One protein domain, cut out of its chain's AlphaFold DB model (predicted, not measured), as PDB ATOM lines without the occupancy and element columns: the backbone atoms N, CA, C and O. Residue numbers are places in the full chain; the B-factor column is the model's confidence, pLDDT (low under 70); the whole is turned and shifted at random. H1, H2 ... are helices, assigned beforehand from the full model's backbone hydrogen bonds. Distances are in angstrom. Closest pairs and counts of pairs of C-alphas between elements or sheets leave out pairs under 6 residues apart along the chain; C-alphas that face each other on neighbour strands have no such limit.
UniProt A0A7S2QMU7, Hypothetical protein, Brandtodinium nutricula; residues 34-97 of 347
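Overview. This is residues 34 to 97 of the 347 residues of the protein "Hypothetical protein" of Brandtodinium nutricula (UniProt A0A7S2QMU7). A helical hairpin opens as a narrow V: the long helix H1 leads through a tight turn into the shorter H2, which folds back. Before H1, residues 34 to 48, with no named element, run lengthwise beside the hairpin. The printed part has 64 residues, two named helices in the order H1, H2, and no named strand: all helix. It is only just compact, close to loose, with a radius of gyration of the C-alphas of 12.7 A, and elongated, spanning 40 by 22 by 18 A.

Along the chain. Start at C-alpha 34 at (31.775, -32.551, -35.013). Find C-alpha 49 at (17.624, -34.904, -10.201); from there H1, residues 49 to 71, runs 33.2 A. H2, residues 76 to 88, runs 18.5 A to C-alpha 88 at (40.443, -28.022, -18.800).

Arrangement. H1 touches H2 with residues 66 to 70 alone; the closest C-alphas, of Trp 70 and Ile 76, are 5.1 A apart. This hairpin's helices run opposite ways at a shallow tilt of 23 degrees. In H1 and H2 every O i to N i+4 pair is within hydrogen-bond range.

Size, cuts and confidence. The C-alphas farthest apart, of Gly 47 and Ser 74, are 40.6 A apart. The printed part has no cut. Look for pLDDT under 70 at residues 73 to 75, 78 and 85 to 97.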
ATOM      1  N   CYS A  34      30.496 -33.142 -35.381       83.25
ATOM      2  CA  CYS A  34      31.775 -32.551 -35.013       83.25
ATOM      3  C   CYS A  34      32.633 -33.541 -34.188       83.25
ATOM      4  O   CYS A  34      32.260 -33.895 -33.066       83.25
ATOM      5  N   PRO A  35      33.845 -33.915 -34.646       84.50
ATOM      6  CA  PRO A  35      34.700 -34.882 -33.959       84.50
ATOM      7  C   PRO A  35      35.303 -34.362 -32.640       84.50
ATOM      8  O   PRO A  35      36.079 -35.084 -32.016       84.50
ATOM      9  N   LEU A  36      34.971 -33.137 -32.216       83.44
ATOM     10  CA  LEU A  36      35.300 -32.602 -30.893       83.44
ATOM     11  C   LEU A  36      34.235 -32.932 -29.834       83.44
ATOM     12  O   LEU A  36      34.552 -32.870 -28.650       83.44
ATOM     13  N   VAL A  37      33.011 -33.317 -30.225       86.06
ATOM     14  CA  VAL A  37      31.910 -33.618 -29.286       86.06
ATOM     15  C   VAL A  37      32.276 -34.761 -28.339       86.06
ATOM     16  O   VAL A  37      32.099 -34.647 -27.134       86.06
ATOM     17  N   LYS A  38      32.938 -35.800 -28.851       84.50
ATOM     18  CA  LYS A  38      33.505 -36.917 -28.071       84.50
ATOM     19  C   LYS A  38      34.658 -36.556 -27.112       84.50
ATOM     20  O   LYS A  38      35.204 -37.441 -26.462       84.50
ATOM     21  N   HIS A  39      35.074 -35.290 -27.043       82.12
ATOM     22  CA  HIS A  39      35.975 -34.781 -25.999       82.12
ATOM     23  C   HIS A  39      35.234 -33.985 -24.914       82.12
ATOM     24  O   HIS A  39      35.838 -33.627 -23.903       82.12
ATOM     25  N   ILE A  40      33.939 -33.721 -25.103       83.38
ATOM     26  CA  ILE A  40      33.068 -33.094 -24.113       83.38
ATOM     27  C   ILE A  40      32.690 -34.179 -23.093       83.38
ATOM     28  O   ILE A  40      32.150 -35.215 -23.490       83.38
ATOM     29  N   PRO A  41      33.002 -33.997 -21.797       81.81
ATOM     30  CA  PRO A  41      32.770 -35.019 -20.784       81.81
ATOM     31  C   PRO A  41      31.284 -35.354 -20.657       81.81
ATOM     32  O   PRO A  41      30.424 -34.497 -20.853       81.81
ATOM     33  N   GLU A  42      30.990 -36.593 -20.283       84.69
ATOM     34  CA  GLU A  42      29.709 -36.951 -19.675       84.69
ATOM     35  C   GLU A  42      29.636 -36.395 -18.247       84.69
ATOM     36  O   GLU A  42      30.663 -36.099 -17.623       84.69
ATOM     37  N   ILE A  43      28.419 -36.206 -17.744       81.94
ATOM     38  CA  ILE A  43      28.188 -35.628 -16.421       81.94
ATOM     39  C   ILE A  43      28.301 -36.699 -15.351       81.94
ATOM     40  O   ILE A  43      27.696 -37.766 -15.436       81.94
ATOM     41  N   VAL A  44      29.052 -36.374 -14.302       82.69
ATOM     42  CA  VAL A  44      29.011 -37.131 -13.056       82.69
ATOM     43  C   VAL A  44      27.733 -36.733 -12.328       82.69
ATOM     44  O   VAL A  44      27.588 -35.572 -11.930       82.69
ATOM     45  N   LYS A  45      26.823 -37.700 -12.190       82.38
ATOM     46  CA  LYS A  45      25.587 -37.553 -11.424       82.38
ATOM     47  C   LYS A  45      25.868 -37.184  -9.971       82.38
ATOM     48  O   LYS A  45      26.782 -37.730  -9.354       82.38
ATOM     49  N   THR A  46      25.057 -36.285  -9.438       81.88
ATOM     50  CA  THR A  46      25.101 -35.811  -8.049       81.88
ATOM     51  C   THR A  46      24.148 -36.576  -7.141       81.88
ATOM     52  O   THR A  46      24.437 -36.740  -5.958       81.88
ATOM     53  N   GLY A  47      23.035 -37.066  -7.698       83.44
ATOM     54  CA  GLY A  47      21.902 -37.578  -6.929       83.44
ATOM     55  C   GLY A  47      20.828 -36.526  -6.625       83.44
ATOM     56  O   GLY A  47      19.808 -36.885  -6.045       83.44
ATOM     57  N   ASP A  48      21.020 -35.269  -7.041       85.31
ATOM     58  CA  ASP A  48      19.941 -34.290  -7.190       85.31
ATOM     59  C   ASP A  48      19.445 -34.338  -8.646       85.31
ATOM     60  O   ASP A  48      20.183 -34.012  -9.581       85.31
ATOM     61  N   ASP A  49      18.202 -34.779  -8.858       84.12
ATOM     62  CA  ASP A  49      17.624 -34.904 -10.201       84.12
ATOM     63  C   ASP A  49      17.502 -33.546 -10.923       84.12
ATOM     64  O   ASP A  49      17.620 -33.494 -12.147       84.12
ATOM     65  N   VAL A  50      17.297 -32.438 -10.199       79.31
ATOM     66  CA  VAL A  50      17.170 -31.091 -10.785       79.31
ATOM     67  C   VAL A  50      18.539 -30.566 -11.215       79.31
ATOM     68  O   VAL A  50      18.669 -29.992 -12.304       79.31
ATOM     69  N   GLU A  51      19.571 -30.791 -10.398       77.19
ATOM     70  CA  GLU A  51      20.944 -30.433 -10.758       77.19
ATOM     71  C   GLU A  51      21.447 -31.281 -11.938       77.19
ATOM     72  O   GLU A  51      21.991 -30.738 -12.902       77.19
ATOM     73  N   ASP A  52      21.210 -32.596 -11.916       78.81
ATOM     74  CA  ASP A  52      21.634 -33.510 -12.982       78.81
ATOM     75  C   ASP A  52      20.922 -33.225 -14.321       78.81
ATOM     76  O   ASP A  52      21.570 -33.274 -15.372       78.81
ATOM     77  N   ILE A  53      19.630 -32.863 -14.311       82.50
ATOM     78  CA  ILE A  53      18.906 -32.408 -15.516       82.50
ATOM     79  C   ILE A  53      19.512 -31.106 -16.053       82.50
ATOM     80  O   ILE A  53      19.820 -31.015 -17.242       82.50
ATOM     81  N   THR A  54      19.735 -30.120 -15.177       79.88
ATOM     82  CA  THR A  54      20.273 -28.803 -15.562       79.88
ATOM     83  C   THR A  54      21.666 -28.935 -16.182       79.88
ATOM     84  O   THR A  54      21.938 -28.361 -17.238       79.88
ATOM     85  N   ARG A  55      22.535 -29.757 -15.577       80.81
ATOM     86  CA  ARG A  55      23.866 -30.086 -16.105       80.81
ATOM     87  C   ARG A  55      23.786 -30.727 -17.494       80.81
ATOM     88  O   ARG A  55      24.570 -30.364 -18.371       80.81
ATOM     89  N   GLU A  56      22.861 -31.661 -17.723       84.94
ATOM     90  CA  GLU A  56      22.726 -32.342 -19.021       84.94
ATOM     91  C   GLU A  56      22.183 -31.408 -20.114       84.94
ATOM     92  O   GLU A  56      22.617 -31.502 -21.263       84.94
ATOM     93  N   ASP A  57      21.327 -30.443 -19.779       83.12
ATOM     94  CA  ASP A  57      20.881 -29.426 -20.737       83.12
ATOM     95  C   ASP A  57      21.956 -28.360 -21.030       83.12
ATOM     96  O   ASP A  57      22.122 -27.986 -22.196       83.12
ATOM     97  N   GLU A  58      22.783 -27.959 -20.052       80.62
ATOM     98  CA  GLU A  58      24.018 -27.190 -20.314       80.62
ATOM     99  C   GLU A  58      24.975 -27.958 -21.243       80.62
ATOM    100  O   GLU A  58      25.495 -27.410 -22.220       80.62
ATOM    101  N   ARG A  59      25.168 -29.261 -21.011       84.94
ATOM    102  CA  ARG A  59      26.017 -30.110 -21.859       84.94
ATOM    103  C   ARG A  59      25.488 -30.214 -23.291       84.94
ATOM    104  O   ARG A  59      26.272 -30.027 -24.225       84.94
ATOM    105  N   LYS A  60      24.187 -30.453 -23.490       87.31
ATOM    106  CA  LYS A  60      23.550 -30.427 -24.823       87.31
ATOM    107  C   LYS A  60      23.731 -29.068 -25.495       87.31
ATOM    108  O   LYS A  60      24.108 -29.009 -26.663       87.31
ATOM    109  N   ALA A  61      23.521 -27.975 -24.764       85.38
ATOM    110  CA  ALA A  61      23.690 -26.626 -25.287       85.38
ATOM    111  C   ALA A  61      25.137 -26.344 -25.728       85.38
ATOM    112  O   ALA A  61      25.369 -25.811 -26.817       85.38
ATOM    113  N   PHE A  62      26.118 -26.771 -24.932       85.44
ATOM    114  CA  PHE A  62      27.536 -26.689 -25.266       85.44
ATOM    115  C   PHE A  62      27.894 -27.528 -26.508       85.44
ATOM    116  O   PHE A  62      28.598 -27.037 -27.395       85.44
ATOM    117  N   ILE A  63      27.354 -28.748 -26.631       87.62
ATOM    118  CA  ILE A  63      27.476 -29.596 -27.832       87.62
ATOM    119  C   ILE A  63      26.925 -28.868 -29.067       87.62
ATOM    120  O   ILE A  63      27.631 -28.766 -30.073       87.62
ATOM    121  N   THR A  64      25.721 -28.294 -28.985       87.69
ATOM    122  CA  THR A  64      25.084 -27.547 -30.083       87.69
ATOM    123  C   THR A  64      25.938 -26.364 -30.547       87.69
ATOM    124  O   THR A  64      26.138 -26.195 -31.752       87.69
ATOM    125  N   VAL A  65      26.502 -25.574 -29.623       85.06
ATOM    126  CA  VAL A  65      27.408 -24.459 -29.967       85.06
ATOM    127  C   VAL A  65      28.680 -24.969 -30.654       85.06
ATOM    128  O   VAL A  65      29.068 -24.437 -31.696       85.06
ATOM    129  N   VAL A  66      29.307 -26.029 -30.132       84.88
ATOM    130  CA  VAL A  66      30.530 -26.625 -30.704       84.88
ATOM    131  C   VAL A  66      30.287 -27.197 -32.104       84.88
ATOM    132  O   VAL A  66      31.087 -26.949 -33.009       84.88
ATOM    133  N   GLN A  67      29.176 -27.908 -32.318       87.25
ATOM    134  CA  GLN A  67      28.793 -28.434 -33.631       87.25
ATOM    135  C   GLN A  67      28.574 -27.307 -34.657       87.25
ATOM    136  O   GLN A  67      29.036 -27.420 -35.792       87.25
ATOM    137  N   HIS A  68      27.929 -26.202 -34.269       83.38
ATOM    138  CA  HIS A  68      27.708 -25.059 -35.162       83.38
ATOM    139  C   HIS A  68      28.994 -24.284 -35.467       83.38
ATOM    140  O   HIS A  68      29.249 -23.976 -36.630       83.38
ATOM    141  N   MET A  69      29.845 -24.023 -34.468       80.12
ATOM    142  CA  MET A  69      31.145 -23.383 -34.704       80.12
ATOM    143  C   MET A  69      32.045 -24.238 -35.610       80.12
ATOM    144  O   MET A  69      32.757 -23.696 -36.449       80.12
ATOM    145  N   TRP A  70      31.977 -25.568 -35.509       81.31
ATOM    146  CA  TRP A  70      32.728 -26.476 -36.382       81.31
ATOM    147  C   TRP A  70      32.282 -26.444 -37.854       81.31
ATOM    148  O   TRP A  70      33.105 -26.665 -38.743       81.31
ATOM    149  N   LYS A  71      31.001 -26.149 -38.129       79.44
ATOM    150  CA  LYS A  71      30.475 -26.014 -39.500       79.44
ATOM    151  C   LYS A  71      31.043 -24.787 -40.237       79.44
ATOM    152  O   LYS A  71      31.046 -24.778 -41.468       79.44
ATOM    153  N   ASP A  72      31.586 -23.793 -39.528       71.88
ATOM    154  CA  ASP A  72      32.357 -22.700 -40.130       71.88
ATOM    155  C   ASP A  72      33.846 -23.078 -40.259       71.88
ATOM    156  O   ASP A  72      34.590 -23.210 -39.282       71.88
ATOM    157  N   ARG A  73      34.316 -23.179 -41.508       65.94
ATOM    158  CA  ARG A  73      35.707 -23.517 -41.849       65.94
ATOM    159  C   ARG A  73      36.746 -22.556 -41.250       65.94
ATOM    160  O   ARG A  73      37.885 -22.970 -41.039       65.94
ATOM    161  N   SER A  74      36.387 -21.299 -40.986       63.38
ATOM    162  CA  SER A  74      37.265 -20.317 -40.337       63.38
ATOM    163  C   SER A  74      37.408 -20.549 -38.827       63.38
ATOM    164  O   SER A  74      38.448 -20.232 -38.248       63.38
ATOM    165  N   LEU A  75      36.404 -21.168 -38.196       66.38
ATOM    166  CA  LEU A  75      36.326 -21.361 -36.748       66.38
ATOM    167  C   LEU A  75      36.805 -22.743 -36.278       66.38
ATOM    168  O   LEU A  75      36.946 -22.933 -35.074       66.38
ATOM    169  N   ILE A  76      37.140 -23.682 -37.169       73.00
ATOM    170  CA  ILE A  76      37.649 -25.033 -36.829       73.00
ATOM    171  C   ILE A  76      38.769 -25.008 -35.765       73.00
ATOM    172  O   ILE A  76      38.683 -25.697 -34.744       73.00
ATOM    173  N   ASN A  77      39.808 -24.189 -35.966       72.25
ATOM    174  CA  ASN A  77      40.936 -24.094 -35.029       72.25
ATOM    175  C   ASN A  77      40.554 -23.392 -33.704       72.25
ATOM    176  O   ASN A  77      40.830 -23.970 -32.647       72.25
ATOM    177  N   PRO A  78      39.877 -22.221 -33.712       66.69
ATOM    178  CA  PRO A  78      39.267 -21.643 -32.512       66.69
ATOM    179  C   PRO A  78      38.372 -22.616 -31.730       66.69
ATOM    180  O   PRO A  78      38.493 -22.692 -30.514       66.69
ATOM    181  N   THR A  79      37.536 -23.409 -32.408       73.56
ATOM    182  CA  THR A  79      36.620 -24.382 -31.782       73.56
ATOM    183  C   THR A  79      37.394 -25.480 -31.060       73.56
ATOM    184  O   THR A  79      37.073 -25.810 -29.921       73.56
ATOM    185  N   LYS A  80      38.474 -25.999 -31.661       74.75
ATOM    186  CA  LYS A  80      39.354 -26.967 -30.990       74.75
ATOM    187  C   LYS A  80      40.016 -26.374 -29.743       74.75
ATOM    188  O   LYS A  80      40.038 -27.032 -28.706       74.75
ATOM    189  N   ALA A  81      40.532 -25.146 -29.824       71.31
ATOM    190  CA  ALA A  81      41.127 -24.467 -28.670       71.31
ATOM    191  C   ALA A  81      40.089 -24.183 -27.565       71.31
ATOM    192  O   ALA A  81      40.383 -24.357 -26.385       71.31
ATOM    193  N   PHE A  82      38.870 -23.806 -27.953       75.94
ATOM    194  CA  PHE A  82      37.741 -23.563 -27.059       75.94
ATOM    195  C   PHE A  82      37.309 -24.829 -26.309       75.94
ATOM    196  O   PHE A  82      37.295 -24.811 -25.082       75.94
ATOM    197  N   VAL A  83      37.050 -25.942 -27.009       74.56
ATOM    198  CA  VAL A  83      36.679 -27.219 -26.365       74.56
ATOM    199  C   VAL A  83      37.765 -27.666 -25.389       74.56
ATOM    200  O   VAL A  83      37.458 -27.956 -24.238       74.56
ATOM    201  N   LEU A  84      39.039 -27.651 -25.799       76.38
ATOM    202  CA  LEU A  84      40.147 -28.040 -24.919       76.38
ATOM    203  C   LEU A  84      40.259 -27.138 -23.678       76.38
ATOM    204  O   LEU A  84      40.501 -27.646 -22.587       76.38
ATOM    205  N   ARG A  85      40.040 -25.823 -23.813       67.69
ATOM    206  CA  ARG A  85      40.061 -24.881 -22.682       67.69
ATOM    207  C   ARG A  85      38.880 -25.091 -21.733       67.69
ATOM    208  O   ARG A  85      39.086 -25.122 -20.525       67.69
ATOM    209  N   THR A  86      37.664 -25.268 -22.245       69.50
ATOM    210  CA  THR A  86      36.478 -25.499 -21.402       69.50
ATOM    211  C   THR A  86      36.554 -26.847 -20.682       69.50
ATOM    212  O   THR A  86      36.229 -26.927 -19.503       69.50
ATOM    213  N   VAL A  87      37.073 -27.889 -21.343       69.75
ATOM    214  CA  VAL A  87      37.308 -29.210 -20.728       69.75
ATOM    215  C   VAL A  87      38.448 -29.182 -19.698       69.75
ATOM    216  O   VAL A  87      38.441 -30.002 -18.781       69.75
ATOM    217  N   ALA A  88      39.396 -28.243 -19.801       60.66
ATOM    218  CA  ALA A  88      40.443 -28.022 -18.800       60.66
ATOM    219  C   ALA A  88      39.969 -27.186 -17.592       60.66
ATOM    220  O   ALA A  88      40.366 -27.470 -16.466       60.66
ATOM    221  N   ASN A  89      39.082 -26.203 -17.792       61.41
ATOM    222  CA  ASN A  89      38.525 -25.321 -16.749       61.41
ATOM    223  C   ASN A  89      37.482 -26.018 -15.831       61.41
ATOM    224  O   ASN A  89      36.519 -25.405 -15.375       61.41
ATOM    225  N   LYS A  90      37.643 -27.317 -15.585       53.59
ATOM    226  CA  LYS A  90      36.576 -28.291 -15.295       53.59
ATOM    227  C   LYS A  90      35.965 -28.266 -13.878       53.59
ATOM    228  O   LYS A  90      35.418 -29.285 -13.465       53.59
ATOM    229  N   GLN A  91      36.113 -27.181 -13.111       43.19
ATOM    230  CA  GLN A  91      35.817 -27.175 -11.664       43.19
ATOM    231  C   GLN A  91      35.001 -25.992 -11.112       43.19
ATOM    232  O   GLN A  91      34.518 -26.125  -9.993       43.19
ATOM    233  N   ASN A  92      34.789 -24.889 -11.847       37.19
ATOM    234  CA  ASN A  92      34.098 -23.706 -11.301       37.19
ATOM    235  C   ASN A  92      32.843 -23.301 -12.107       37.19
ATOM    236  O   ASN A  92      32.878 -23.221 -13.334       37.19
ATOM    237  N   ASP A  93      31.779 -22.959 -11.372       40.62
ATOM    238  CA  ASP A  93      30.618 -22.139 -11.767       40.62
ATOM    239  C   ASP A  93      29.581 -22.676 -12.778       40.62
ATOM    240  O   ASP A  93      28.984 -21.902 -13.545       40.62
ATOM    241  N   VAL A  94      29.174 -23.943 -12.609       42.38
ATOM    242  CA  VAL A  94      27.769 -24.362 -12.863       42.38
ATOM    243  C   VAL A  94      26.865 -23.811 -11.742       42.38
ATOM    244  O   VAL A  94      26.223 -24.527 -10.984       42.38
ATOM    245  N   SER A  95      26.876 -22.488 -11.583       43.88
ATOM    246  CA  SER A  95      25.888 -21.753 -10.793       43.88
ATOM    247  C   SER A  95      24.734 -21.391 -11.722       43.88
ATOM    248  O   SER A  95      24.969 -20.758 -12.759       43.88
ATOM    249  N   VAL A  96      23.518 -21.824 -11.387       44.50
ATOM    250  CA  VAL A  96      22.326 -21.665 -12.230       44.50
ATOM    251  C   VAL A  96      22.128 -20.186 -12.568       44.50
ATOM    252  O   VAL A  96      21.838 -19.364 -11.696       44.50
ATOM    253  N   VAL A  97      22.296 -19.828 -13.845       53.78
ATOM    254  CA  VAL A  97      21.866 -18.509 -14.333       53.78
ATOM    255  C   VAL A  97      20.357 -18.453 -14.140       53.78
ATOM    256  O   VAL A  97      19.688 -19.415 -14.508       53.78
TER     257      VAL A  97